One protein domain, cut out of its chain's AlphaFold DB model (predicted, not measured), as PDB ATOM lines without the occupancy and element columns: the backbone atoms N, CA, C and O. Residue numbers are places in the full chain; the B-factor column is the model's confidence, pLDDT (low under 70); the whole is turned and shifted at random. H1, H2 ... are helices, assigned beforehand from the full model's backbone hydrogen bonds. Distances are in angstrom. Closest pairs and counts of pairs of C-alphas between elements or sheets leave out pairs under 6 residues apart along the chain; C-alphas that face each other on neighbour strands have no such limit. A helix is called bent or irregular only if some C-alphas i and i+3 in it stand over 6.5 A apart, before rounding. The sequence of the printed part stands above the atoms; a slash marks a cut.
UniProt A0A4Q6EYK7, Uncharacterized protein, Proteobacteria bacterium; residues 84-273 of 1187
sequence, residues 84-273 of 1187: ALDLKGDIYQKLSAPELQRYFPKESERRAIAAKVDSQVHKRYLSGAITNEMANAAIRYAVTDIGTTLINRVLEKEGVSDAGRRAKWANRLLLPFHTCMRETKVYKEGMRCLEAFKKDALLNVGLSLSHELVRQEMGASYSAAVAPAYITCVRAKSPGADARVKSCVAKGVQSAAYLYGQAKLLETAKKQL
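AT A GLANCE: This is residues 84 to 273 of the 1187 residues of an uncharacterized protein of Proteobacteria bacterium (UniProt A0A4Q6EYK7). This is a long, loose rod of helices in two groups that follow each other along its length and are joined by the bent helix H6. In the first, H4 lies between H3, with H1 packed on it, and the arms H5b and H6a; in the second, H7, H8 and H9 pack on H6b, and residues 264 to 273 of H9 stick out at one end. The printed part has 190 residues with nine named helices, H1 to H9 in order, and no named strand; the class is all helix. It is loose, with a radius of gyration of the C-alphas of 20.0 A, and spans 77 by 35 by 31 A.

IN THESE COORDINATES: H1 is residues 87 to 95, beginning at C-alpha 87 (120.221, 144.775, 103.572), and H2 is residues 98 to 101. H3, residues 107 to 125, is 26.8 A long; H4, residues 132 to 157, is 36.7 A. H5, residues 163 to 183, and H6, residues 187 to 218, were each assigned as one helix by hydrogen bonds but are bent: C-alphas 173 and 176 are 7.0 A apart, and C-alphas 199 and 202 are 6.8 A apart. Their arms are H5a, 163 to 173, H5b, 176 to 183, H6a, 187 to 199, and H6b, 202 to 218, which is 23.8 A long. H7 is residues 220 to 223 and H8 is 226 to 235. H9, residues 242 to 273, is 47.1 A long, ends at C-alpha 273 (126.805, 188.523, 153.909), and is irregular, with C-alphas 243 and 246 7.3 A apart.

HOW THE PARTS SIT: H4, H5a, H6b, H8 and H9 form an up-and-down bundle, each running against the one before. H1 touches H3, closest at the C-alphas of Lys 88 and Ala 114, 4.8 A. H2 is close to H1 but not clearly touching, 7.1 A between C-alphas 95 and 101. H3 and H4 form a hairpin at a shallow tilt of 24 degrees, with C-alphas 125 and 134 closest, 5.6 A. H5b and H6a form another at 11 degrees, C-alphas 180 and 193 being 5.7 A apart. H6b touches H9, the same way at a shallow tilt of 19 degrees, closest at C-alphas 210 and 249, 5.3 A. H7 touches H6b, closest at C-alphas 211 and 223, 5.1 A. H8 and H9 form a hairpin, closest at C-alphas 226 and 252, 4.3 A. H4 and H9 are apart. Every O i to N i+4 pair is within hydrogen-bond range in H1, H3, H4, H5a, H5b, H6a, H6b and H8; H9 has 25 of 28, and H2 and H7 are too short for one.

THE WHOLE: The C-alphas of Ala 129 and Leu 273, the two farthest apart, are 77.6 A apart. The printed part has no cut, and no link is long. Mean pLDDT of the printed part is 79.3; it is under 70 at residues 84 to 87, 90, 99 to 100, 126 to 130 and 237 to 244.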
ATOM      1  N   ALA A  84     117.218 139.076  95.665       44.78
ATOM      2  CA  ALA A  84     118.438 139.404  96.412       44.78
ATOM      3  C   ALA A  84     118.319 140.756  97.138       44.78
ATOM      4  O   ALA A  84     118.564 141.811  96.558       44.78
ATOM      5  N   LEU A  85     117.950 140.720  98.422       55.41
ATOM      6  CA  LEU A  85     118.038 141.862  99.339       55.41
ATOM      7  C   LEU A  85     119.459 141.925  99.939       55.41
ATOM      8  O   LEU A  85     119.796 141.074 100.757       55.41
ATOM      9  N   ASP A  86     120.271 142.941  99.613       67.25
ATOM     10  CA  ASP A  86     121.544 143.209 100.318       67.25
ATOM     11  C   ASP A  86     121.364 144.242 101.447       67.25
ATOM     12  O   ASP A  86     121.999 145.297 101.494       67.25
ATOM     13  N   LEU A  87     120.472 143.929 102.396       67.12
ATOM     14  CA  LEU A  87     120.221 144.775 103.572       67.12
ATOM     15  C   LEU A  87     121.511 145.003 104.382       67.12
ATOM     16  O   LEU A  87     121.727 146.072 104.959       67.12
ATOM     17  N   LYS A  88     122.392 144.001 104.402       75.38
ATOM     18  CA  LYS A  88     123.714 144.073 105.025       75.38
ATOM     19  C   LYS A  88     124.607 145.118 104.349       75.38
ATOM     20  O   LYS A  88     125.205 145.934 105.054       75.38
ATOM     21  N   GLY A  89     124.717 145.106 103.022       74.69
ATOM     22  CA  GLY A  89     125.495 146.075 102.250       74.69
ATOM     23  C   GLY A  89     125.004 147.502 102.458       74.69
ATOM     24  O   GLY A  89     125.810 148.387 102.750       74.69
ATOM     25  N   ASP A  90     123.689 147.709 102.442       69.25
ATOM     26  CA  ASP A  90     123.081 149.030 102.616       69.25
ATOM     27  C   ASP A  90     123.300 149.604 104.022       69.25
ATOM     28  O   ASP A  90     123.727 150.755 104.173       69.25
ATOM     29  N   ILE A  91     123.073 148.804 105.074       72.56
ATOM     30  CA  ILE A  91     123.349 149.228 106.457       72.56
ATOM     31  C   ILE A  91     124.840 149.540 106.612       72.56
ATOM     32  O   ILE A  91     125.204 150.555 107.210       72.56
ATOM     33  N   TYR A  92     125.712 148.699 106.051       77.25
ATOM     34  CA  TYR A  92     127.152 148.914 106.097       77.25
ATOM     35  C   TYR A  92     127.575 150.206 105.382       77.25
ATOM     36  O   TYR A  92     128.346 150.981 105.954       77.25
ATOM     37  N   GLN A  93     127.063 150.477 104.178       76.50
ATOM     38  CA  GLN A  93     127.355 151.704 103.433       76.50
ATOM     39  C   GLN A  93     126.889 152.943 104.197       76.50
ATOM     40  O   GLN A  93     127.655 153.895 104.347       76.50
ATOM     41  N   LYS A  94     125.673 152.919 104.754       70.88
ATOM     42  CA  LYS A  94     125.144 154.042 105.540       70.88
ATOM     43  C   LYS A  94     125.945 154.278 106.818       70.88
ATOM     44  O   LYS A  94     126.292 155.420 107.092       70.88
ATOM     45  N   LEU A  95     126.317 153.231 107.558       70.94
ATOM     46  CA  LEU A  95     127.207 153.362 108.722       70.94
ATOM     47  C   LEU A  95     128.621 153.830 108.343       70.94
ATOM     48  O   LEU A  95     129.339 154.355 109.193       70.94
ATOM     49  N   SER A  96     129.029 153.626 107.089       74.88
ATOM     50  CA  SER A  96     130.328 154.047 106.554       74.88
ATOM     51  C   SER A  96     130.323 155.474 105.997       74.88
ATOM     52  O   SER A  96     131.384 155.949 105.585       74.88
ATOM     53  N   ALA A  97     129.179 156.170 106.018       71.31
ATOM     54  CA  ALA A  97     129.086 157.574 105.634       71.31
ATOM     55  C   ALA A  97     130.047 158.438 106.483       71.31
ATOM     56  O   ALA A  97     130.152 158.196 107.696       71.31
ATOM     57  N   PRO A  98     130.758 159.423 105.893       70.75
ATOM     58  CA  PRO A  98     131.770 160.231 106.587       70.75
ATOM     59  C   PRO A  98     131.298 160.815 107.928       70.75
ATOM     60  O   PRO A  98     132.050 160.857 108.902       70.75
ATOM     61  N   GLU A  99     130.026 161.197 108.019       61.78
ATOM     62  CA  GLU A  99     129.405 161.794 109.201       61.78
ATOM     63  C   GLU A  99     129.260 160.804 110.371       61.78
ATOM     64  O   GLU A  99     129.264 161.210 111.539       61.78
ATOM     65  N   LEU A 100     129.152 159.501 110.075       66.19
ATOM     66  CA  LEU A 100     129.000 158.418 111.051       66.19
ATOM     67  C   LEU A 100     130.317 157.702 111.374       66.19
ATOM     68  O   LEU A 100     130.412 157.052 112.419       66.19
ATOM     69  N   GLN A 101     131.365 157.889 110.565       72.62
ATOM     70  CA  GLN A 101     132.687 157.305 110.818       72.62
ATOM     71  C   GLN A 101     133.289 157.742 112.160       72.62
ATOM     72  O   GLN A 101     133.939 156.937 112.824       72.62
ATOM     73  N   ARG A 102     133.019 158.970 112.633       75.25
ATOM     74  CA  ARG A 102     133.471 159.415 113.968       75.25
ATOM     75  C   ARG A 102     132.862 158.605 115.120       75.25
ATOM     76  O   ARG A 102     133.464 158.492 116.186       75.25
ATOM     77  N   TYR A 103     131.681 158.028 114.905       76.50
ATOM     78  CA  TYR A 103     130.960 157.228 115.896       76.50
ATOM     79  C   TYR A 103     131.232 155.730 115.736       76.50
ATOM     80  O   TYR A 103     131.300 155.009 116.733       76.50
ATOM     81  N   PHE A 104     131.461 155.273 114.506       81.88
ATOM     82  CA  PHE A 104     131.786 153.886 114.173       81.88
ATOM     83  C   PHE A 104     133.077 153.828 113.349       81.88
ATOM     84  O   PHE A 104     133.027 153.530 112.156       81.88
ATOM     85  N   PRO A 105     134.248 154.119 113.948       76.50
ATOM     86  CA  PRO A 105     135.496 154.238 113.193       76.50
ATOM     87  C   PRO A 105     135.985 152.885 112.670       76.50
ATOM     88  O   PRO A 105     136.582 152.803 111.597       76.50
ATOM     89  N   LYS A 106     135.688 151.800 113.395       86.94
ATOM     90  CA  LYS A 106     136.143 150.452 113.057       86.94
ATOM     91  C   LYS A 106     135.236 149.823 112.008       86.94
ATOM     92  O   LYS A 106     134.045 149.631 112.235       86.94
ATOM     93  N   GLU A 107     135.821 149.427 110.883       86.25
ATOM     94  CA  GLU A 107     135.104 148.723 109.818       86.25
ATOM     95  C   GLU A 107     134.464 147.417 110.301       86.25
ATOM     96  O   GLU A 107     133.311 147.132 109.979       86.25
ATOM     97  N   SER A 108     135.184 146.658 111.132       87.19
ATOM     98  CA  SER A 108     134.698 145.404 111.716       87.19
ATOM     99  C   SER A 108     133.422 145.589 112.538       87.19
ATOM    100  O   SER A 108     132.524 144.754 112.470       87.19
ATOM    101  N   GLU A 109     133.297 146.706 113.256       84.25
ATOM    102  CA  GLU A 109     132.099 147.052 114.021       84.25
ATOM    103  C   GLU A 109     130.915 147.367 113.095       84.25
ATOM    104  O   GLU A 109     129.824 146.829 113.291       84.25
ATOM    105  N   ARG A 110     131.133 148.167 112.041       82.94
ATOM    106  CA  ARG A 110     130.092 148.492 111.048       82.94
ATOM    107  C   ARG A 110     129.566 147.233 110.357       82.94
ATOM    108  O   ARG A 110     128.354 147.049 110.249       82.94
ATOM    109  N   ARG A 111     130.472 146.338 109.942       84.62
ATOM    110  CA  ARG A 111     130.123 145.047 109.326       84.62
ATOM    111  C   ARG A 111     129.365 144.134 110.295       84.62
ATOM    112  O   ARG A 111     128.420 143.475 109.872       84.62
ATOM    113  N   ALA A 112     129.748 144.103 111.574       85.81
ATOM    114  CA  ALA A 112     129.084 143.281 112.588       85.81
ATOM    115  C   ALA A 112     127.646 143.742 112.869       85.81
ATOM    116  O   ALA A 112     126.742 142.910 112.933       85.81
ATOM    117  N   ILE A 113     127.415 145.057 112.982       80.81
ATOM    118  CA  ILE A 113     126.068 145.624 113.158       80.81
ATOM    119  C   ILE A 113     125.196 145.291 111.944       80.81
ATOM    120  O   ILE A 113     124.099 144.758 112.106       80.81
ATOM    121  N   ALA A 114     125.709 145.539 110.735       80.19
ATOM    122  CA  ALA A 114     124.997 145.245 109.497       80.19
ATOM    123  C   ALA A 114     124.630 143.757 109.373       80.19
ATOM    124  O   ALA A 114     123.476 143.428 109.117       80.19
ATOM    125  N   ALA A 115     125.584 142.856 109.637       83.62
ATOM    126  CA  ALA A 115     125.358 141.413 109.594       83.62
ATOM    127  C   ALA A 115     124.339 140.937 110.642       83.62
ATOM    128  O   ALA A 115     123.525 140.060 110.358       83.62
ATOM    129  N   LYS A 116     124.369 141.506 111.853       83.31
ATOM    130  CA  LYS A 116     123.434 141.159 112.932       83.31
ATOM    131  C   LYS A 116     121.999 141.552 112.576       83.31
ATOM    132  O   LYS A 116     121.091 140.744 112.771       83.31
ATOM    133  N   VAL A 117     121.792 142.776 112.091       79.50
ATOM    134  CA  VAL A 117     120.455 143.266 111.723       79.50
ATOM    135  C   VAL A 117     119.917 142.473 110.540       79.50
ATOM    136  O   VAL A 117     118.799 141.970 110.618       79.50
ATOM    137  N   ASP A 118     120.737 142.287 109.505       79.31
ATOM    138  CA  ASP A 118     120.397 141.503 108.319       79.31
ATOM    139  C   ASP A 118     119.986 140.069 108.662       79.31
ATOM    140  O   ASP A 118     118.875 139.644 108.345       79.31
ATOM    141  N   SER A 119     120.826 139.358 109.422       81.12
ATOM    142  CA  SER A 119     120.550 137.988 109.854       81.12
ATOM    143  C   SER A 119     119.241 137.874 110.640       81.12
ATOM    144  O   SER A 119     118.479 136.929 110.440       81.12
ATOM    145  N   GLN A 120     118.945 138.828 111.527       80.50
ATOM    146  CA  GLN A 120     117.732 138.787 112.346       80.50
ATOM    147  C   GLN A 120     116.475 139.169 111.559       80.50
ATOM    148  O   GLN A 120     115.423 138.580 111.803       80.50
ATOM    149  N   VAL A 121     116.574 140.108 110.611       78.50
ATOM    150  CA  VAL A 121     115.456 140.471 109.731       78.50
ATOM    151  C   VAL A 121     115.124 139.313 108.792       78.50
ATOM    152  O   VAL A 121     113.972 138.883 108.749       78.50
ATOM    153  N   HIS A 122     116.136 138.737 108.135       76.44
ATOM    154  CA  HIS A 122     115.958 137.586 107.252       76.44
ATOM    155  C   HIS A 122     115.391 136.369 107.989       76.44
ATOM    156  O   HIS A 122     114.401 135.787 107.550       76.44
ATOM    157  N   LYS A 123     115.957 136.027 109.156       77.25
ATOM    158  CA  LYS A 123     115.534 134.861 109.947       77.25
ATOM    159  C   LYS A 123     114.093 134.954 110.457       77.25
ATOM    160  O   LYS A 123     113.461 133.920 110.643       77.25
ATOM    161  N   ARG A 124     113.605 136.158 110.773       75.62
ATOM    162  CA  ARG A 124     112.324 136.341 111.480       75.62
ATOM    163  C   ARG A 124     111.187 136.844 110.600       75.62
ATOM    164  O   ARG A 124     110.038 136.601 110.951       75.62
ATOM    165  N   TYR A 125     111.486 137.565 109.519       75.75
ATOM    166  CA  TYR A 125     110.471 138.331 108.787       75.75
ATOM    167  C   TYR A 125     110.513 138.162 107.265       75.75
ATOM    168  O   TYR A 125     109.588 138.629 106.610       75.75
ATOM    169  N   LEU A 126     111.538 137.514 106.693       68.31
ATOM    170  CA  LEU A 126     111.670 137.334 105.235       68.31
ATOM    171  C   LEU A 126     111.694 135.857 104.793       68.31
ATOM    172  O   LEU A 126     111.940 135.567 103.627       68.31
ATOM    173  N   SER A 127     111.406 134.908 105.689       64.38
ATOM    174  CA  SER A 127     111.250 133.483 105.366       64.38
ATOM    175  C   SER A 127     109.824 133.165 104.875       64.38
ATOM    176  O   SER A 127     109.090 132.417 105.513       64.38
ATOM    177  N   GLY A 128     109.397 133.766 103.756       65.31
ATOM    178  CA  GLY A 128     108.079 133.516 103.146       65.31
ATOM    179  C   GLY A 128     107.525 134.690 102.327       65.31
ATOM    180  O   GLY A 128     108.216 135.682 102.109       65.31
ATOM    181  N   ALA A 129     106.268 134.587 101.871       67.38
ATOM    182  CA  ALA A 129     105.578 135.678 101.175       67.38
ATOM    183  C   ALA A 129     105.397 136.888 102.111       67.38
ATOM    184  O   ALA A 129     104.796 136.774 103.179       67.38
ATOM    185  N   ILE A 130     105.930 138.048 101.718       69.50
ATOM    186  CA  ILE A 130     105.967 139.250 102.559       69.50
ATOM    187  C   ILE A 130     104.572 139.883 102.630       69.50
ATOM    188  O   ILE A 130     104.058 140.399 101.640       69.50
ATOM    189  N   THR A 131     103.966 139.894 103.819       78.75
ATOM    190  CA  THR A 131     102.732 140.648 104.094       78.75
ATOM    191  C   THR A 131     103.045 142.068 104.581       78.75
ATOM    192  O   THR A 131     104.145 142.346 105.063       78.75
ATOM    193  N   ASN A 132     102.065 142.983 104.527       73.81
ATOM    194  CA  ASN A 132     102.191 144.326 105.123       73.81
ATOM    195  C   ASN A 132     102.585 144.273 106.612       73.81
ATOM    196  O   ASN A 132     103.362 145.103 107.078       73.81
ATOM    197  N   GLU A 133     102.071 143.287 107.350       76.69
ATOM    198  CA  GLU A 133     102.383 143.081 108.765       76.69
ATOM    199  C   GLU A 133     103.842 142.649 108.964       76.69
ATOM    200  O   GLU A 133     104.540 143.213 109.808       76.69
ATOM    201  N   MET A 134     104.340 141.722 108.139       76.88
ATOM    202  CA  MET A 134     105.738 141.280 108.173       76.88
ATOM    203  C   MET A 134     106.698 142.400 107.756       76.88
ATOM    204  O   MET A 134     107.724 142.593 108.409       76.88
ATOM    205  N   ALA A 135     106.343 143.200 106.745       75.50
ATOM    206  CA  ALA A 135     107.115 144.373 106.334       75.50
ATOM    207  C   ALA A 135     107.185 145.432 107.449       75.50
ATOM    208  O   ALA A 135     108.267 145.914 107.785       75.50
ATOM    209  N   ASN A 136     106.056 145.749 108.094       76.38
ATOM    210  CA  ASN A 136     106.024 146.672 109.230       76.38
ATOM    211  C   ASN A 136     106.792 146.128 110.444       76.38
ATOM    212  O   ASN A 136     107.492 146.886 111.121       76.38
ATOM    213  N   ALA A 137     106.728 144.821 110.712       78.38
ATOM    214  CA  ALA A 137     107.508 144.180 111.768       78.38
ATOM    215  C   ALA A 137     109.021 144.224 111.482       78.38
ATOM    216  O   ALA A 137     109.800 144.531 112.390       78.38
ATOM    217  N   ALA A 138     109.433 144.010 110.229       78.12
ATOM    218  CA  ALA A 138     110.819 144.127 109.787       78.12
ATOM    219  C   ALA A 138     111.350 145.566 109.926       78.12
ATOM    220  O   ALA A 138     112.413 145.768 110.514       78.12
ATOM    221  N   ILE A 139     110.586 146.571 109.474       76.81
ATOM    222  CA  ILE A 139     110.922 148.001 109.628       76.81
ATOM    223  C   ILE A 139     111.046 148.354 111.105       76.81
ATOM    224  O   ILE A 139     112.036 148.954 111.526       76.81
ATOM    225  N   ARG A 140     110.070 147.938 111.919       80.56
ATOM    226  CA  ARG A 140     110.097 148.169 113.361       80.56
ATOM    227  C   ARG A 140     111.355 147.567 113.974       80.56
ATOM    228  O   ARG A 140     112.035 148.269 114.716       80.56
ATOM    229  N   TYR A 141     111.690 146.316 113.669       80.81
ATOM    230  CA  TYR A 141     112.875 145.654 114.212       80.81
ATOM    231  C   TYR A 141     114.174 146.352 113.786       80.81
ATOM    232  O   TYR A 141     114.981 146.711 114.645       80.81
ATOM    233  N   ALA A 142     114.349 146.602 112.485       76.50
ATOM    234  CA  ALA A 142     115.550 147.227 111.941       76.50
ATOM    235  C   ALA A 142     115.777 148.629 112.527       76.50
ATOM    236  O   ALA A 142     116.866 148.928 113.010       76.50
ATOM    237  N   VAL A 143     114.735 149.466 112.576       77.12
ATOM    238  CA  VAL A 143     114.816 150.823 113.138       77.12
ATOM    239  C   VAL A 143     115.039 150.789 114.651       77.12
ATOM    240  O   VAL A 143     115.783 151.616 115.169       77.12
ATOM    241  N   THR A 144     114.465 149.819 115.371       82.50
ATOM    242  CA  THR A 144     114.710 149.656 116.816       82.50
ATOM    243  C   THR A 144     116.165 149.299 117.107       82.50
ATOM    244  O   THR A 144     116.789 149.954 117.943       82.50
ATOM    245  N   ASP A 145     116.722 148.279 116.442       80.81
ATOM    246  CA  ASP A 145     118.087 147.802 116.719       80.81
ATOM    247  C   ASP A 145     119.134 148.817 116.235       80.81
ATOM    248  O   ASP A 145     120.035 149.193 116.994       80.81
ATOM    249  N   ILE A 146     118.974 149.341 115.011       78.81
ATOM    250  CA  ILE A 146     119.875 150.354 114.444       78.81
ATOM    251  C   ILE A 146     119.738 151.661 115.223       78.81
ATOM    252  O   ILE A 146     120.741 152.216 115.658       78.81
ATOM    253  N   GLY A 147     118.513 152.135 115.455       76.75
ATOM    254  CA  GLY A 147     118.246 153.376 116.175       76.75
ATOM    255  C   GLY A 147     118.791 153.346 117.601       76.75
ATOM    256  O   GLY A 147     119.463 154.285 118.015       76.75
ATOM    257  N   THR A 148     118.596 152.242 118.332       82.75
ATOM    258  CA  THR A 148     119.136 152.075 119.695       82.75
ATOM    259  C   THR A 148     120.660 152.094 119.684       82.75
ATOM    260  O   THR A 148     121.277 152.773 120.505       82.75
ATOM    261  N   THR A 149     121.274 151.383 118.737       80.69
ATOM    262  CA  THR A 149     122.734 151.316 118.591       80.69
ATOM    263  C   THR A 149     123.319 152.686 118.248       80.69
ATOM    264  O   THR A 149     124.260 153.132 118.902       80.69
ATOM    265  N   LEU A 150     122.727 153.386 117.276       78.38
ATOM    266  CA  LEU A 150     123.137 154.729 116.864       78.38
ATOM    267  C   LEU A 150     122.994 155.738 118.006       78.38
ATOM    268  O   LEU A 150     123.965 156.414 118.336       78.38
ATOM    269  N   ILE A 151     121.823 155.816 118.646       82.69
ATOM    270  CA  ILE A 151     121.565 156.756 119.744       82.69
ATOM    271  C   ILE A 151     122.531 156.505 120.902       82.69
ATOM    272  O   ILE A 151     123.172 157.440 121.378       82.69
ATOM    273  N   ASN A 152     122.683 155.249 121.336       85.12
ATOM    274  CA  ASN A 152     123.599 154.909 122.423       85.12
ATOM    275  C   ASN A 152     125.041 155.298 122.085       85.12
ATOM    276  O   ASN A 152     125.733 155.853 122.933       85.12
ATOM    277  N   ARG A 153     125.490 155.040 120.854       82.12
ATOM    278  CA  ARG A 153     126.853 155.360 120.428       82.12
ATOM    279  C   ARG A 153     127.102 156.860 120.347       82.12
ATOM    280  O   ARG A 153     128.150 157.323 120.791       82.12
ATOM    281  N   VAL A 154     126.151 157.612 119.800       81.44
ATOM    282  CA  VAL A 154     126.239 159.075 119.725       81.44
ATOM    283  C   VAL A 154     126.290 159.661 121.132       81.44
ATOM    284  O   VAL A 154     127.208 160.414 121.432       81.44
ATOM    285  N   LEU A 155     125.386 159.256 122.030       83.75
ATOM    286  CA  LEU A 155     125.388 159.737 123.414       83.75
ATOM    287  C   LEU A 155     126.673 159.368 124.164       83.75
ATOM    288  O   LEU A 155     127.218 160.205 124.874       83.75
ATOM    289  N   GLU A 156     127.186 158.149 123.985       86.50
ATOM    290  CA  GLU A 156     128.456 157.713 124.574       86.50
ATOM    291  C   GLU A 156     129.626 158.594 124.113       86.50
ATOM    292  O   GLU A 156     130.383 159.105 124.937       86.50
ATOM    293  N   LYS A 157     129.775 158.781 122.797       82.81
ATOM    294  CA  LYS A 157     130.902 159.520 122.212       82.81
ATOM    295  C   LYS A 157     130.842 161.017 122.479       82.81
ATOM    296  O   LYS A 157     131.889 161.651 122.549       82.81
ATOM    297  N   GLU A 158     129.645 161.558 122.649       79.31
ATOM    298  CA  GLU A 158     129.430 162.964 122.984       79.31
ATOM    299  C   GLU A 158     129.430 163.223 124.507       79.31
ATOM    300  O   GLU A 158     129.187 164.348 124.930       79.31
ATOM    301  N   GLY A 159     129.748 162.218 125.340       79.06
ATOM    302  CA  GLY A 159     130.107 162.412 126.753       79.06
ATOM    303  C   GLY A 159     129.143 161.831 127.790       79.06
ATOM    304  O   GLY A 159     129.467 161.834 128.975       79.06
ATOM    305  N   VAL A 160     128.001 161.261 127.391       85.50
ATOM    306  CA  VAL A 160     127.049 160.634 128.325       85.50
ATOM    307  C   VAL A 160     127.585 159.277 128.771       85.50
ATOM    308  O   VAL A 160     127.288 158.250 128.168       85.50
ATOM    309  N   SER A 161     128.387 159.263 129.835       83.12
ATOM    310  CA  SER A 161     129.081 158.071 130.359       83.12
ATOM    311  C   SER A 161     128.179 156.963 130.937       83.12
ATOM    312  O   SER A 161     128.544 155.788 130.853       83.12
ATOM    313  N   ASP A 162     126.983 157.281 131.443       87.56
ATOM    314  CA  ASP A 162     126.075 156.313 132.082       87.56
ATOM    315  C   ASP A 162     125.280 155.477 131.057       87.56
ATOM    316  O   ASP A 162     124.405 155.983 130.350       87.56
ATOM    317  N   ALA A 163     125.548 154.167 131.002       87.12
ATOM    318  CA  ALA A 163     124.900 153.246 130.065       87.12
ATOM    319  C   ALA A 163     123.383 153.094 130.282       87.12
ATOM    320  O   ALA A 163     122.633 152.962 129.310       87.12
ATOM    321  N   GLY A 164     122.912 153.137 131.532       88.06
ATOM    322  CA  GLY A 164     121.491 153.038 131.862       88.06
ATOM    323  C   GLY A 164     120.712 154.264 131.391       88.06
ATOM    324  O   GLY A 164     119.610 154.135 130.856       88.06
ATOM    325  N   ARG A 165     121.301 155.457 131.516       88.56
ATOM    326  CA  ARG A 165     120.724 156.710 131.004       88.56
ATOM    327  C   ARG A 165     120.693 156.738 129.483       88.56
ATOM    328  O   ARG A 165     119.652 157.088 128.926       88.56
ATOM    329  N   ARG A 166     121.762 156.290 128.811       90.69
ATOM    330  CA  ARG A 166     121.770 156.129 127.343       90.69
ATOM    331  C   ARG A 166     120.622 155.227 126.875       90.69
ATOM    332  O   ARG A 166     119.836 155.637 126.025       90.69
ATOM    333  N   ALA A 167     120.438 154.072 127.518       87.38
ATOM    334  CA  ALA A 167     119.351 153.146 127.197       87.38
ATOM    335  C   ALA A 167     117.950 153.743 127.441       87.38
ATOM    336  O   ALA A 167     117.029 153.515 126.653       87.38
ATOM    337  N   LYS A 168     117.761 154.530 128.511       88.62
ATOM    338  CA  LYS A 168     116.492 155.237 128.766       88.62
ATOM    339  C   LYS A 168     116.185 156.260 127.673       88.62
ATOM    340  O   LYS A 168     115.047 156.303 127.206       88.62
ATOM    341  N   TRP A 169     117.180 157.029 127.234       88.50
ATOM    342  CA  TRP A 169     117.024 157.962 126.119       88.50
ATOM    343  C   TRP A 169     116.752 157.251 124.799       88.50
ATOM    344  O   TRP A 169     115.798 157.621 124.127       88.50
ATOM    345  N   ALA A 170     117.483 156.187 124.463       86.19
ATOM    346  CA  ALA A 170     117.212 155.391 123.264       86.19
ATOM    347  C   ALA A 170     115.759 154.886 123.221       86.19
ATOM    348  O   ALA A 170     115.053 155.113 122.239       86.19
ATOM    349  N   ASN A 171     115.270 154.313 124.326       87.31
ATOM    350  CA  ASN A 171     113.877 153.872 124.442       87.31
ATOM    351  C   ASN A 171     112.875 155.032 124.327       87.31
ATOM    352  O   ASN A 171     111.833 154.891 123.690       87.31
ATOM    353  N   ARG A 172     113.168 156.182 124.949       86.94
ATOM    354  CA  ARG A 172     112.298 157.366 124.914       86.94
ATOM    355  C   ARG A 172     112.211 157.963 123.510       86.94
ATOM    356  O   ARG A 172     111.115 158.297 123.080       86.94
ATOM    357  N   LEU A 173     113.338 158.070 122.813       85.12
ATOM    358  CA  LEU A 173     113.437 158.622 121.461       85.12
ATOM    359  C   LEU A 173     112.765 157.728 120.412       85.12
ATOM    360  O   LEU A 173     112.170 158.243 119.472       85.12
ATOM    361  N   LEU A 174     112.806 156.405 120.594       85.06
ATOM    362  CA  LEU A 174     112.136 155.443 119.710       85.06
ATOM    363  C   LEU A 174     110.642 155.254 120.023       85.06
ATOM    364  O   LEU A 174     109.910 154.695 119.206       85.06
ATOM    365  N   LEU A 175     110.159 155.719 121.180       85.62
ATOM    366  CA  LEU A 175     108.771 155.522 121.600       85.62
ATOM    367  C   LEU A 175     107.740 156.094 120.603       85.62
ATOM    368  O   LEU A 175     106.825 155.345 120.265       85.62
ATOM    369  N   PRO A 176     107.859 157.339 120.089       84.06
ATOM    370  CA  PRO A 176     106.917 157.864 119.095       84.06
ATOM    371  C   PRO A 176     106.855 156.998 117.830       84.06
ATOM    372  O   PRO A 176     105.770 156.702 117.334       84.06
ATOM    373  N   PHE A 177     108.012 156.513 117.368       84.38
ATOM    374  CA  PHE A 177     108.098 155.594 116.236       84.38
ATOM    375  C   PHE A 177     107.390 154.265 116.531       84.38
ATOM    376  O   PHE A 177     106.596 153.797 115.722       84.38
ATOM    377  N   HIS A 178     107.616 153.664 117.705       85.00
ATOM    378  CA  HIS A 178     106.929 152.428 118.096       85.00
ATOM    379  C   HIS A 178     105.415 152.585 118.220       85.00
ATOM    380  O   HIS A 178     104.696 151.631 117.921       85.00
ATOM    381  N   THR A 179     104.940 153.740 118.686       84.62
ATOM    382  CA  THR A 179     103.508 154.049 118.751       84.62
ATOM    383  C   THR A 179     102.928 154.151 117.343       84.62
ATOM    384  O   THR A 179     102.005 153.408 117.027       84.62
ATOM    385  N   CYS A 180     103.550 154.945 116.464       83.62
ATOM    386  CA  CYS A 180     103.127 155.092 115.067       83.62
ATOM    387  C   CYS A 180     103.097 153.739 114.326       83.62
ATOM    388  O   CYS A 180     102.094 153.365 113.718       83.62
ATOM    389  N   MET A 181     104.159 152.934 114.464       84.31
ATOM    390  CA  MET A 181     104.250 151.604 113.843       84.31
ATOM    391  C   MET A 181     103.230 150.592 114.379       84.31
ATOM    392  O   MET A 181     102.962 149.602 113.707       84.31
ATOM    393  N   ARG A 182     102.687 150.787 115.589       84.38
ATOM    394  CA  ARG A 182     101.662 149.900 116.166       84.38
ATOM    395  C   ARG A 182     100.270 150.205 115.620       84.38
ATOM    396  O   ARG A 182      99.460 149.296 115.491       84.38
ATOM    397  N   GLU A 183      99.999 151.474 115.343       82.00
ATOM    398  CA  GLU A 183      98.714 151.943 114.813       82.00
ATOM    399  C   GLU A 183      98.588 151.692 113.305       82.00
ATOM    400  O   GLU A 183      97.487 151.608 112.765       82.00
ATOM    401  N   THR A 184      99.726 151.510 112.641       78.88
ATOM    402  CA  THR A 184      99.826 151.306 111.204       78.88
ATOM    403  C   THR A 184      99.503 149.871 110.772       78.88
ATOM    404  O   THR A 184     100.114 148.916 111.254       78.88
ATOM    405  N   LYS A 185      98.623 149.710 109.773       79.00
ATOM    406  CA  LYS A 185      98.280 148.396 109.180       79.00
ATOM    407  C   LYS A 185      98.826 148.181 107.769       79.00
ATOM    408  O   LYS A 185      98.879 147.044 107.305       79.00
ATOM    409  N   VAL A 186      99.246 149.246 107.087       80.31
ATOM    410  CA  VAL A 186      99.772 149.179 105.716       80.31
ATOM    411  C   VAL A 186     101.216 149.652 105.650       80.31
ATOM    412  O   VAL A 186     101.628 150.566 106.358       80.31
ATOM    413  N   TYR A 187     101.994 149.044 104.763       72.44
ATOM    414  CA  TYR A 187     103.420 149.328 104.624       72.44
ATOM    415  C   TYR A 187     103.727 150.820 104.326       72.44
ATOM    416  O   TYR A 187     104.649 151.406 104.897       72.44
ATOM    417  N   LYS A 188     102.903 151.483 103.499       73.38
ATOM    418  CA  LYS A 188     103.069 152.906 103.128       73.38
ATOM    419  C   LYS A 188     102.981 153.858 104.327       73.38
ATOM    420  O   LYS A 188     103.685 154.863 104.375       73.38
ATOM    421  N   GLU A 189     102.119 153.555 105.291       76.00
ATOM    422  CA  GLU A 189     102.016 154.304 106.547       76.00
ATOM    423  C   GLU A 189     103.239 154.050 107.443       76.00
ATOM    424  O   GLU A 189     103.730 154.979 108.078       76.00
ATOM    425  N   GLY A 190     103.812 152.840 107.400       76.00
ATOM    426  CA  GLY A 190     104.995 152.481 108.184       76.00
ATOM    427  C   GLY A 190     106.220 153.276 107.739       76.00
ATOM    428  O   GLY A 190     107.015 153.736 108.558       76.00
ATOM    429  N   MET A 191     106.315 153.555 106.438       73.25
ATOM    430  CA  MET A 191     107.315 154.481 105.902       73.25
ATOM    431  C   MET A 191     107.106 155.922 106.346       73.25
ATOM    432  O   MET A 191     108.083 156.612 106.620       73.25
ATOM    433  N   ARG A 192     105.856 156.385 106.473       76.88
ATOM    434  CA  ARG A 192     105.586 157.721 107.028       76.88
ATOM    435  C   ARG A 192     106.046 157.814 108.483       76.88
ATOM    436  O   ARG A 192     106.631 158.825 108.856       76.88
ATOM    437  N   CYS A 193     105.857 156.755 109.277       77.06
ATOM    438  CA  CYS A 193     106.387 156.681 110.641       77.06
ATOM    439  C   CYS A 193     107.921 156.770 110.677       77.06
ATOM    440  O   CYS A 193     108.482 157.438 111.545       77.06
ATOM    441  N   LEU A 194     108.604 156.106 109.739       76.69
ATOM    442  CA  LEU A 194     110.060 156.161 109.617       76.69
ATOM    443  C   LEU A 194     110.558 157.556 109.207       76.69
ATOM    444  O   LEU A 194     111.504 158.058 109.811       76.69
ATOM    445  N   GLU A 195     109.918 158.197 108.229       71.88
ATOM    446  CA  GLU A 195     110.283 159.555 107.805       71.88
ATOM    447  C   GLU A 195     110.063 160.583 108.923       71.88
ATOM    448  O   GLU A 195     110.944 161.405 109.186       71.88
ATOM    449  N   ALA A 196     108.950 160.482 109.657       74.25
ATOM    450  CA  ALA A 196     108.701 161.314 110.833       74.25
ATOM    451  C   ALA A 196     109.780 161.104 111.910       74.25
ATOM    452  O   ALA A 196     110.363 162.066 112.412       74.25
ATOM    453  N   PHE A 197     110.125 159.845 112.213       77.38
ATOM    454  CA  PHE A 197     111.201 159.532 113.153       77.38
ATOM    455  C   PHE A 197     112.541 160.121 112.709       77.38
ATOM    456  O   PHE A 197     113.233 160.727 113.518       77.38
ATOM    457  N   LYS A 198     112.907 159.987 111.431       73.25
ATOM    458  CA  LYS A 198     114.163 160.517 110.887       73.25
ATOM    459  C   LYS A 198     114.260 162.036 111.050       73.25
ATOM    460  O   LYS A 198     115.308 162.528 111.467       73.25
ATOM    461  N   LYS A 199     113.173 162.756 110.759       70.56
ATOM    462  CA  LYS A 199     113.090 164.220 110.871       70.56
ATOM    463  C   LYS A 199     113.235 164.699 112.320       70.56
ATOM    464  O   LYS A 199     113.929 165.676 112.588       70.56
ATOM    465  N   ASP A 200     112.648 163.971 113.267       75.62
ATOM    466  CA  ASP A 200     112.648 164.347 114.684       75.62
ATOM    467  C   ASP A 200     113.840 163.778 115.478       75.62
ATOM    468  O   ASP A 200     114.201 164.314 116.531       75.62
ATOM    469  N   ALA A 201     114.479 162.706 115.002       75.38
ATOM    470  CA  ALA A 201     115.540 162.004 115.724       75.38
ATOM    471  C   ALA A 201     116.743 162.909 116.000       75.38
ATOM    472  O   ALA A 201     117.230 162.940 117.128       75.38
ATOM    473  N   LEU A 202     117.200 163.689 115.016       75.31
ATOM    474  CA  LEU A 202     118.362 164.566 115.185       75.31
ATOM    475  C   LEU A 202     118.107 165.657 116.243       75.31
ATOM    476  O   LEU A 202     118.952 165.901 117.109       75.31
ATOM    477  N   LEU A 203     116.920 166.268 116.210       79.38
ATOM    478  CA  LEU A 203     116.500 167.297 117.166       79.38
ATOM    479  C   LEU A 203     116.401 166.725 118.583       79.38
ATOM    480  O   LEU A 203     116.887 167.314 119.548       79.38
ATOM    481  N   ASN A 204     115.805 165.543 118.718       82.25
ATOM    482  CA  ASN A 204     115.614 164.930 120.022       82.25
ATOM    483  C   ASN A 204     116.893 164.279 120.580       82.25
ATOM    484  O   ASN A 204     117.078 164.258 121.797       82.25
ATOM    485  N   VAL A 205     117.825 163.838 119.726       82.62
ATOM    486  CA  VAL A 205     119.183 163.459 120.148       82.62
ATOM    487  C   VAL A 205     119.929 164.683 120.685       82.62
ATOM    488  O   VAL A 205     120.500 164.607 121.772       82.62
ATOM    489  N   GLY A 206     119.852 165.838 120.013       81.69
ATOM    490  CA  GLY A 206     120.411 167.095 120.528       81.69
ATOM    491  C   GLY A 206     119.820 167.511 121.884       81.69
ATOM    492  O   GLY A 206     120.556 167.888 122.802       81.69
ATOM    493  N   LEU A 207     118.504 167.375 122.053       84.75
ATOM    494  CA  LEU A 207     117.830 167.589 123.337       84.75
ATOM    495  C   LEU A 207     118.351 166.633 124.424       84.75
ATOM    496  O   LEU A 207     118.695 167.076 125.518       84.75
ATOM    497  N   SER A 208     118.454 165.335 124.121       85.00
ATOM    498  CA  SER A 208     118.942 164.335 125.081       85.00
ATOM    499  C   SER A 208     120.395 164.574 125.492       85.00
ATOM    500  O   SER A 208     120.723 164.500 126.675       85.00
ATOM    501  N   LEU A 209     121.249 164.953 124.536       83.94
ATOM    502  CA  LEU A 209     122.650 165.253 124.784       83.94
ATOM    503  C   LEU A 209     122.801 166.484 125.681       83.94
ATOM    504  O   LEU A 209     123.474 166.423 126.703       83.94
ATOM    505  N   SER A 210     122.143 167.593 125.331       85.44
ATOM    506  CA  SER A 210     122.192 168.818 126.139       85.44
ATOM    507  C   SER A 210     121.654 168.601 127.558       85.44
ATOM    508  O   SER A 210     122.227 169.125 128.513       85.44
ATOM    509  N   HIS A 211     120.594 167.801 127.717       89.62
ATOM    510  CA  HIS A 211     120.032 167.480 129.025       89.62
ATOM    511  C   HIS A 211     120.997 166.643 129.876       89.62
ATOM    512  O   HIS A 211     121.217 166.966 131.043       89.62
ATOM    513  N   GLU A 212     121.591 165.588 129.312       87.94
ATOM    514  CA  GLU A 212     122.512 164.718 130.051       87.94
ATOM    515  C   GLU A 212     123.839 165.394 130.375       87.94
ATOM    516  O   GLU A 212     124.310 165.250 131.499       87.94
ATOM    517  N   LEU A 213     124.401 166.181 129.453       84.31
ATOM    518  CA  LEU A 213     125.622 166.945 129.719       84.31
ATOM    519  C   LEU A 213     125.428 167.893 130.908       84.31
ATOM    520  O   LEU A 213     126.247 167.923 131.822       84.31
ATOM    521  N   VAL A 214     124.307 168.618 130.951       86.06
ATOM    522  CA  VAL A 214     123.978 169.473 132.101       86.06
ATOM    523  C   VAL A 214     123.732 168.646 133.359       86.06
ATOM    524  O   VAL A 214     124.196 169.022 134.431       86.06
ATOM    525  N   ARG A 215     123.028 167.513 133.261       88.06
ATOM    526  CA  ARG A 215     122.758 166.655 134.422       88.06
ATOM    527  C   ARG A 215     124.050 166.126 135.049       88.06
ATOM    528  O   ARG A 215     124.138 166.087 136.272       88.06
ATOM    529  N   GLN A 216     125.018 165.719 134.230       84.38
ATOM    530  CA  GLN A 216     126.299 165.177 134.683       84.38
ATOM    531  C   GLN A 216     127.208 166.253 135.285       84.38
ATOM    532  O   GLN A 216     127.808 166.011 136.325       84.38
ATOM    533  N   GLU A 217     127.271 167.437 134.671       81.56
ATOM    534  CA  GLU A 217     128.205 168.499 135.074       81.56
ATOM    535  C   GLU A 217     127.630 169.462 136.132       81.56
ATOM    536  O   GLU A 217     128.367 170.006 136.949       81.56
ATOM    537  N   MET A 218     126.314 169.706 136.128       83.94
ATOM    538  CA  MET A 218     125.652 170.708 136.987       83.94
ATOM    539  C   MET A 218     124.608 170.100 137.932       83.94
ATOM    540  O   MET A 218     124.220 170.742 138.909       83.94
ATOM    541  N   GLY A 219     124.155 168.872 137.668       84.12
ATOM    542  CA  GLY A 219     123.140 168.164 138.450       84.12
ATOM    543  C   GLY A 219     121.735 168.200 137.837       84.12
ATOM    544  O   GLY A 219     121.396 169.049 137.010       84.12
ATOM    545  N   ALA A 220     120.884 167.264 138.272       81.44
ATOM    546  CA  ALA A 220     119.530 167.071 137.735       81.44
ATOM    547  C   ALA A 220     118.605 168.287 137.906       81.44
ATOM    548  O   ALA A 220     117.803 168.587 137.027       81.44
ATOM    549  N   SER A 221     118.758 169.068 138.980       81.12
ATOM    550  CA  SER A 221     117.922 170.259 139.201       81.12
ATOM    551  C   SER A 221     118.058 171.322 138.102       81.12
ATOM    552  O   SER A 221     117.132 172.105 137.901       81.12
ATOM    553  N   TYR A 222     119.178 171.349 137.370       86.94
ATOM    554  CA  TYR A 222     119.434 172.350 136.327       86.94
ATOM    555  C   TYR A 222     119.181 171.822 134.912       86.94
ATOM    556  O   TYR A 222     118.933 172.615 134.001       86.94
ATOM    557  N   SER A 223     119.168 170.499 134.712       85.19
ATOM    558  CA  SER A 223     118.880 169.892 133.405       85.19
ATOM    559  C   SER A 223     117.431 170.127 132.956       85.19
ATOM    560  O   SER A 223     117.148 170.154 131.755       85.19
ATOM    561  N   ALA A 224     116.517 170.398 133.894       83.56
ATOM    562  CA  ALA A 224     115.138 170.794 133.609       83.56
ATOM    563  C   ALA A 224     115.031 172.101 132.793       83.56
ATOM    564  O   ALA A 224     114.102 172.259 132.001       83.56
ATOM    565  N   ALA A 225     115.997 173.019 132.926       83.75
ATOM    566  CA  ALA A 225     116.010 174.283 132.185       83.75
ATOM    567  C   ALA A 225     116.467 174.136 130.725       83.75
ATOM    568  O   ALA A 225     116.257 175.040 129.913       83.75
ATOM    569  N   VAL A 226     117.073 172.995 130.380       86.00
ATOM    570  CA  VAL A 226     117.592 172.730 129.035       86.00
ATOM    571  C   VAL A 226     116.456 172.599 128.032       86.00
ATOM    572  O   VAL A 226     116.499 173.236 126.983       86.00
ATOM    573  N   ALA A 227     115.432 171.800 128.347       84.12
ATOM    574  CA  ALA A 227     114.385 171.469 127.386       84.12
ATOM    575  C   ALA A 227     113.596 172.699 126.902       84.12
ATOM    576  O   ALA A 227     113.499 172.872 125.688       84.12
ATOM    577  N   PRO A 228     113.110 173.608 127.773       84.94
ATOM    578  CA  PRO A 228     112.444 174.828 127.320       84.94
ATOM    579  C   PRO A 228     113.338 175.692 126.420       84.94
ATOM    580  O   PRO A 228     112.919 176.081 125.333       84.94
ATOM    581  N   ALA A 229     114.591 175.939 126.820       85.12
ATOM    582  CA  ALA A 229     115.522 176.777 126.059       85.12
ATOM    583  C   ALA A 229     115.890 176.158 124.699       85.12
ATOM    584  O   ALA A 229     115.916 176.852 123.679       85.12
ATOM    585  N   TYR A 230     116.131 174.846 124.675       85.31
ATOM    586  CA  TYR A 230     116.437 174.090 123.466       85.31
ATOM    587  C   TYR A 230     115.250 174.083 122.492       85.31
ATOM    588  O   TYR A 230     115.408 174.440 121.325       85.31
ATOM    589  N   ILE A 231     114.047 173.752 122.974       84.50
ATOM    590  CA  ILE A 231     112.825 173.692 122.157       84.50
ATOM    591  C   ILE A 231     112.488 175.070 121.578       84.50
ATOM    592  O   ILE A 231     112.189 175.175 120.388       84.50
ATOM    593  N   THR A 232     112.570 176.136 122.382       85.69
ATOM    594  CA  THR A 232     112.357 177.509 121.901       85.69
ATOM    595  C   THR A 232     113.366 177.887 120.817       85.69
ATOM    596  O   THR A 232     112.978 178.470 119.807       85.69
ATOM    597  N   CYS A 233     114.641 177.515 120.980       84.00
ATOM    598  CA  CYS A 233     115.670 177.764 119.972       84.00
ATOM    599  C   CYS A 233     115.384 177.035 118.649       84.00
ATOM    600  O   CYS A 233     115.446 177.645 117.580       84.00
ATOM    601  N   VAL A 234     115.011 175.753 118.712       79.31
ATOM    602  CA  VAL A 234     114.708 174.944 117.520       79.31
ATOM    603  C   VAL A 234     113.459 175.460 116.787       79.31
ATOM    604  O   VAL A 234     113.419 175.442 115.558       79.31
ATOM    605  N   ARG A 235     112.457 175.977 117.515       79.38
ATOM    606  CA  ARG A 235     111.189 176.486 116.952       79.38
ATOM    607  C   ARG A 235     111.250 177.909 116.376       79.38
ATOM    608  O   ARG A 235     110.274 178.342 115.764       79.38
ATOM    609  N   ALA A 236     112.346 178.651 116.540       76.75
ATOM    610  CA  ALA A 236     112.486 179.986 115.944       76.75
ATOM    611  C   ALA A 236     112.438 179.922 114.393       76.75
ATOM    612  O   ALA A 236     112.933 178.966 113.801       76.75
ATOM    613  N   LYS A 237     111.839 180.903 113.697       54.72
ATOM    614  CA  LYS A 237     111.697 180.891 112.220       54.72
ATOM    615  C   LYS A 237     113.031 181.224 111.515       54.72
ATOM    616  O   LYS A 237     113.463 182.370 111.565       54.72
ATOM    617  N   SER A 238     113.682 180.243 110.872       53.38
ATOM    618  CA  SER A 238     114.795 180.420 109.903       53.38
ATOM    619  C   SER A 238     115.123 179.093 109.168       53.38
ATOM    620  O   SER A 238     114.708 178.039 109.663       53.38
ATOM    621  N   PRO A 239     115.811 179.104 108.000       45.66
ATOM    622  CA  PRO A 239     115.877 177.959 107.081       45.66
ATOM    623  C   PRO A 239     116.736 176.798 107.621       45.66
ATOM    624  O   PRO A 239     117.828 177.013 108.137       45.66
ATOM    625  N   GLY A 240     116.221 175.565 107.491       56.56
ATOM    626  CA  GLY A 240     116.866 174.295 107.868       56.56
ATOM    627  C   GLY A 240     116.871 173.991 109.377       56.56
ATOM    628  O   GLY A 240     117.523 174.670 110.168       56.56
ATOM    629  N   ALA A 241     116.142 172.963 109.824       52.62
ATOM    630  CA  ALA A 241     116.137 172.532 111.232       52.62
ATOM    631  C   ALA A 241     117.474 171.888 111.667       52.62
ATOM    632  O   ALA A 241     117.914 172.082 112.802       52.62
ATOM    633  N   ASP A 242     118.173 171.223 110.744       53.84
ATOM    634  CA  ASP A 242     119.338 170.380 111.051       53.84
ATOM    635  C   ASP A 242     120.618 171.180 111.354       53.84
ATOM    636  O   ASP A 242     121.384 170.821 112.250       53.84
ATOM    637  N   ALA A 243     120.817 172.334 110.706       58.09
ATOM    638  CA  ALA A 243     121.972 173.211 110.943       58.09
ATOM    639  C   ALA A 243     121.945 173.923 112.318       58.09
ATOM    640  O   ALA A 243     122.943 174.511 112.738       58.09
ATOM    641  N   ARG A 244     120.816 173.870 113.044       67.50
ATOM    642  CA  ARG A 244     120.599 174.582 114.320       67.50
ATOM    643  C   ARG A 244     120.839 173.738 115.565       67.50
ATOM    644  O   ARG A 244     120.941 174.289 116.657       67.50
ATOM    645  N   VAL A 245     120.973 172.419 115.439       74.06
ATOM    646  CA  VAL A 245     121.066 171.532 116.611       74.06
ATOM    647  C   VAL A 245     122.244 171.897 117.506       74.06
ATOM    648  O   VAL A 245     122.063 172.029 118.713       74.06
ATOM    649  N   LYS A 246     123.424 172.165 116.937       74.31
ATOM    650  CA  LYS A 246     124.620 172.540 117.709       74.31
ATOM    651  C   LYS A 246     124.455 173.877 118.448       74.31
ATOM    652  O   LYS A 246     124.800 173.968 119.625       74.31
ATOM    653  N   SER A 247     123.908 174.904 117.791       78.62
ATOM    654  CA  SER A 247     123.685 176.215 118.420       78.62
ATOM    655  C   SER A 247     122.562 176.171 119.462       78.62
ATOM    656  O   SER A 247     122.668 176.823 120.501       78.62
ATOM    657  N   CYS A 248     121.533 175.347 119.253       82.56
ATOM    658  CA  CYS A 248     120.465 175.148 120.227       82.56
ATOM    659  C   CYS A 248     120.887 174.290 121.421       82.56
ATOM    660  O   CYS A 248     120.483 174.599 122.542       82.56
ATOM    661  N   VAL A 249     121.757 173.288 121.228       83.12
ATOM    662  CA  VAL A 249     122.422 172.571 122.334       83.12
ATOM    663  C   VAL A 249     123.179 173.576 123.198       83.12
ATOM    664  O   VAL A 249     122.969 173.611 124.409       83.12
ATOM    665  N   ALA A 250     123.980 174.451 122.579       82.06
ATOM    666  CA  ALA A 250     124.688 175.504 123.300       82.06
ATOM    667  C   ALA A 250     123.720 176.420 124.068       82.06
ATOM    668  O   ALA A 250     123.959 176.684 125.239       82.06
ATOM    669  N   LYS A 251     122.589 176.836 123.477       83.94
ATOM    670  CA  LYS A 251     121.560 177.640 124.171       83.94
ATOM    671  C   LYS A 251     120.932 176.921 125.370       83.94
ATOM    672  O   LYS A 251     120.735 177.546 126.413       83.94
ATOM    673  N   GLY A 252     120.661 175.622 125.254       84.81
ATOM    674  CA  GLY A 252     120.180 174.796 126.364       84.81
ATOM    675  C   GLY A 252     121.179 174.752 127.525       84.81
ATOM    676  O   GLY A 252     120.815 175.017 128.671       84.81
ATOM    677  N   VAL A 253     122.457 174.518 127.213       86.31
ATOM    678  CA  VAL A 253     123.554 174.509 128.196       86.31
ATOM    679  C   VAL A 253     123.789 175.902 128.794       86.31
ATOM    680  O   VAL A 253     123.963 176.013 130.002       86.31
ATOM    681  N   GLN A 254     123.728 176.976 127.998       87.81
ATOM    682  CA  GLN A 254     123.833 178.367 128.469       87.81
ATOM    683  C   GLN A 254     122.753 178.701 129.505       87.81
ATOM    684  O   GLN A 254     123.056 179.302 130.536       87.81
ATOM    685  N   SER A 255     121.506 178.287 129.259       86.38
ATOM    686  CA  SER A 255     120.392 178.526 130.179       86.38
ATOM    687  C   SER A 255     120.600 177.808 131.514       86.38
ATOM    688  O   SER A 255     120.402 178.400 132.575       86.38
ATOM    689  N   ALA A 256     121.044 176.550 131.475       86.25
ATOM    690  CA  ALA A 256     121.338 175.799 132.690       86.25
ATOM    691  C   ALA A 256     122.552 176.363 133.444       86.25
ATOM    692  O   ALA A 256     122.475 176.567 134.654       86.25
ATOM    693  N   ALA A 257     123.632 176.702 132.728       87.69
ATOM    694  CA  ALA A 257     124.836 177.308 133.294       87.69
ATOM    695  C   ALA A 257     124.531 178.629 134.009       87.69
ATOM    696  O   ALA A 257     125.082 178.903 135.076       87.69
ATOM    697  N   TYR A 258     123.624 179.434 133.451       89.81
ATOM    698  CA  TYR A 258     123.163 180.672 134.069       89.81
ATOM    699  C   TYR A 258     122.485 180.420 135.422       89.81
ATOM    700  O   TYR A 258     122.861 181.042 136.416       89.81
ATOM    701  N   LEU A 259     121.531 179.484 135.482       87.62
ATOM    702  CA  LEU A 259     120.826 179.142 136.723       87.62
ATOM    703  C   LEU A 259     121.760 178.512 137.762       87.62
ATOM    704  O   LEU A 259     121.707 178.877 138.936       87.62
ATOM    705  N   TYR A 260     122.649 177.619 137.324       86.88
ATOM    706  CA  TYR A 260     123.666 177.012 138.176       86.88
ATOM    707  C   TYR A 260     124.591 178.070 138.787       86.88
ATOM    708  O   TYR A 260     124.772 178.118 140.006       86.88
ATOM    709  N   GLY A 261     125.120 178.979 137.962       86.19
ATOM    710  CA  GLY A 261     125.984 180.066 138.421       86.19
ATOM    711  C   GLY A 261     125.277 181.027 139.378       86.19
ATOM    712  O   GLY A 261     125.868 181.426 140.380       86.19
ATOM    713  N   GLN A 262     124.001 181.355 139.140       87.81
ATOM    714  CA  GLN A 262     123.209 182.161 140.077       87.81
ATOM    715  C   GLN A 262     123.035 181.477 141.435       87.81
ATOM    716  O   GLN A 262     123.236 182.114 142.469       87.81
ATOM    717  N   ALA A 263     122.679 180.191 141.439       85.62
ATOM    718  CA  ALA A 263     122.475 179.429 142.664       85.62
ATOM    719  C   ALA A 263     123.775 179.297 143.468       85.62
ATOM    720  O   ALA A 263     123.785 179.569 144.669       85.62
ATOM    721  N   LYS A 264     124.890 178.970 142.804       84.88
ATOM    722  CA  LYS A 264     126.205 178.871 143.454       84.88
ATOM    723  C   LYS A 264     126.711 180.208 143.975       84.88
ATOM    724  O   LYS A 264     127.274 180.266 145.073       84.88
ATOM    725  N   LEU A 265     126.464 181.289 143.239       86.06
ATOM    726  CA  LEU A 265     126.771 182.631 143.711       86.06
ATOM    727  C   LEU A 265     125.952 182.979 144.955       86.06
ATOM    728  O   LEU A 265     126.515 183.462 145.935       86.06
ATOM    729  N   LEU A 266     124.642 182.729 144.933       86.81
ATOM    730  CA  LEU A 266     123.770 183.007 146.070       86.81
ATOM    731  C   LEU A 266     124.214 182.217 147.305       86.81
ATOM    732  O   LEU A 266     124.332 182.797 148.379       86.81
ATOM    733  N   GLU A 267     124.506 180.923 147.148       85.81
ATOM    734  CA  GLU A 267     125.024 180.058 148.214       85.81
ATOM    735  C   GLU A 267     126.312 180.636 148.828       85.81
ATOM    736  O   GLU A 267     126.424 180.778 150.047       85.81
ATOM    737  N   THR A 268     127.267 181.028 147.980       84.06
ATOM    738  CA  THR A 268     128.564 181.574 148.405       84.06
ATOM    739  C   THR A 268     128.410 182.932 149.091       84.06
ATOM    740  O   THR A 268     128.957 183.148 150.172       84.06
ATOM    741  N   ALA A 269     127.629 183.845 148.509       84.88
ATOM    742  CA  ALA A 269     127.405 185.173 149.070       84.88
ATOM    743  C   ALA A 269     126.632 185.108 150.399       84.88
ATOM    744  O   ALA A 269     126.944 185.862 151.321       84.88
ATOM    745  N   LYS A 270     125.676 184.174 150.541       85.88
ATOM    746  CA  LYS A 270     124.913 183.965 151.784       85.88
ATOM    747  C   LYS A 270     125.819 183.624 152.965       85.88
ATOM    748  O   LYS A 270     125.620 184.189 154.038       85.88
ATOM    749  N   LYS A 271     126.832 182.770 152.760       84.31
ATOM    750  CA  LYS A 271     127.806 182.384 153.801       84.31
ATOM    751  C   LYS A 271     128.591 183.578 154.364       84.31
ATOM    752  O   LYS A 271     129.043 183.506 155.497       84.31
ATOM    753  N   GLN A 272     128.745 184.657 153.591       81.94
ATOM    754  CA  GLN A 272     129.564 185.817 153.965       81.94
ATOM    755  C   GLN A 272     128.747 187.056 154.369       81.94
ATOM    756  O   GLN A 272     129.217 187.855 155.173       81.94
ATOM    757  N   LEU A 273     127.543 187.251 153.814       83.44
ATOM    758  CA  LEU A 273     126.805 188.523 153.909       83.44
ATOM    759  C   LEU A 273     125.387 188.415 154.489       83.44
ATOM    760  O   LEU A 273     124.735 189.443 154.691       83.44
TER     761      LEU A 273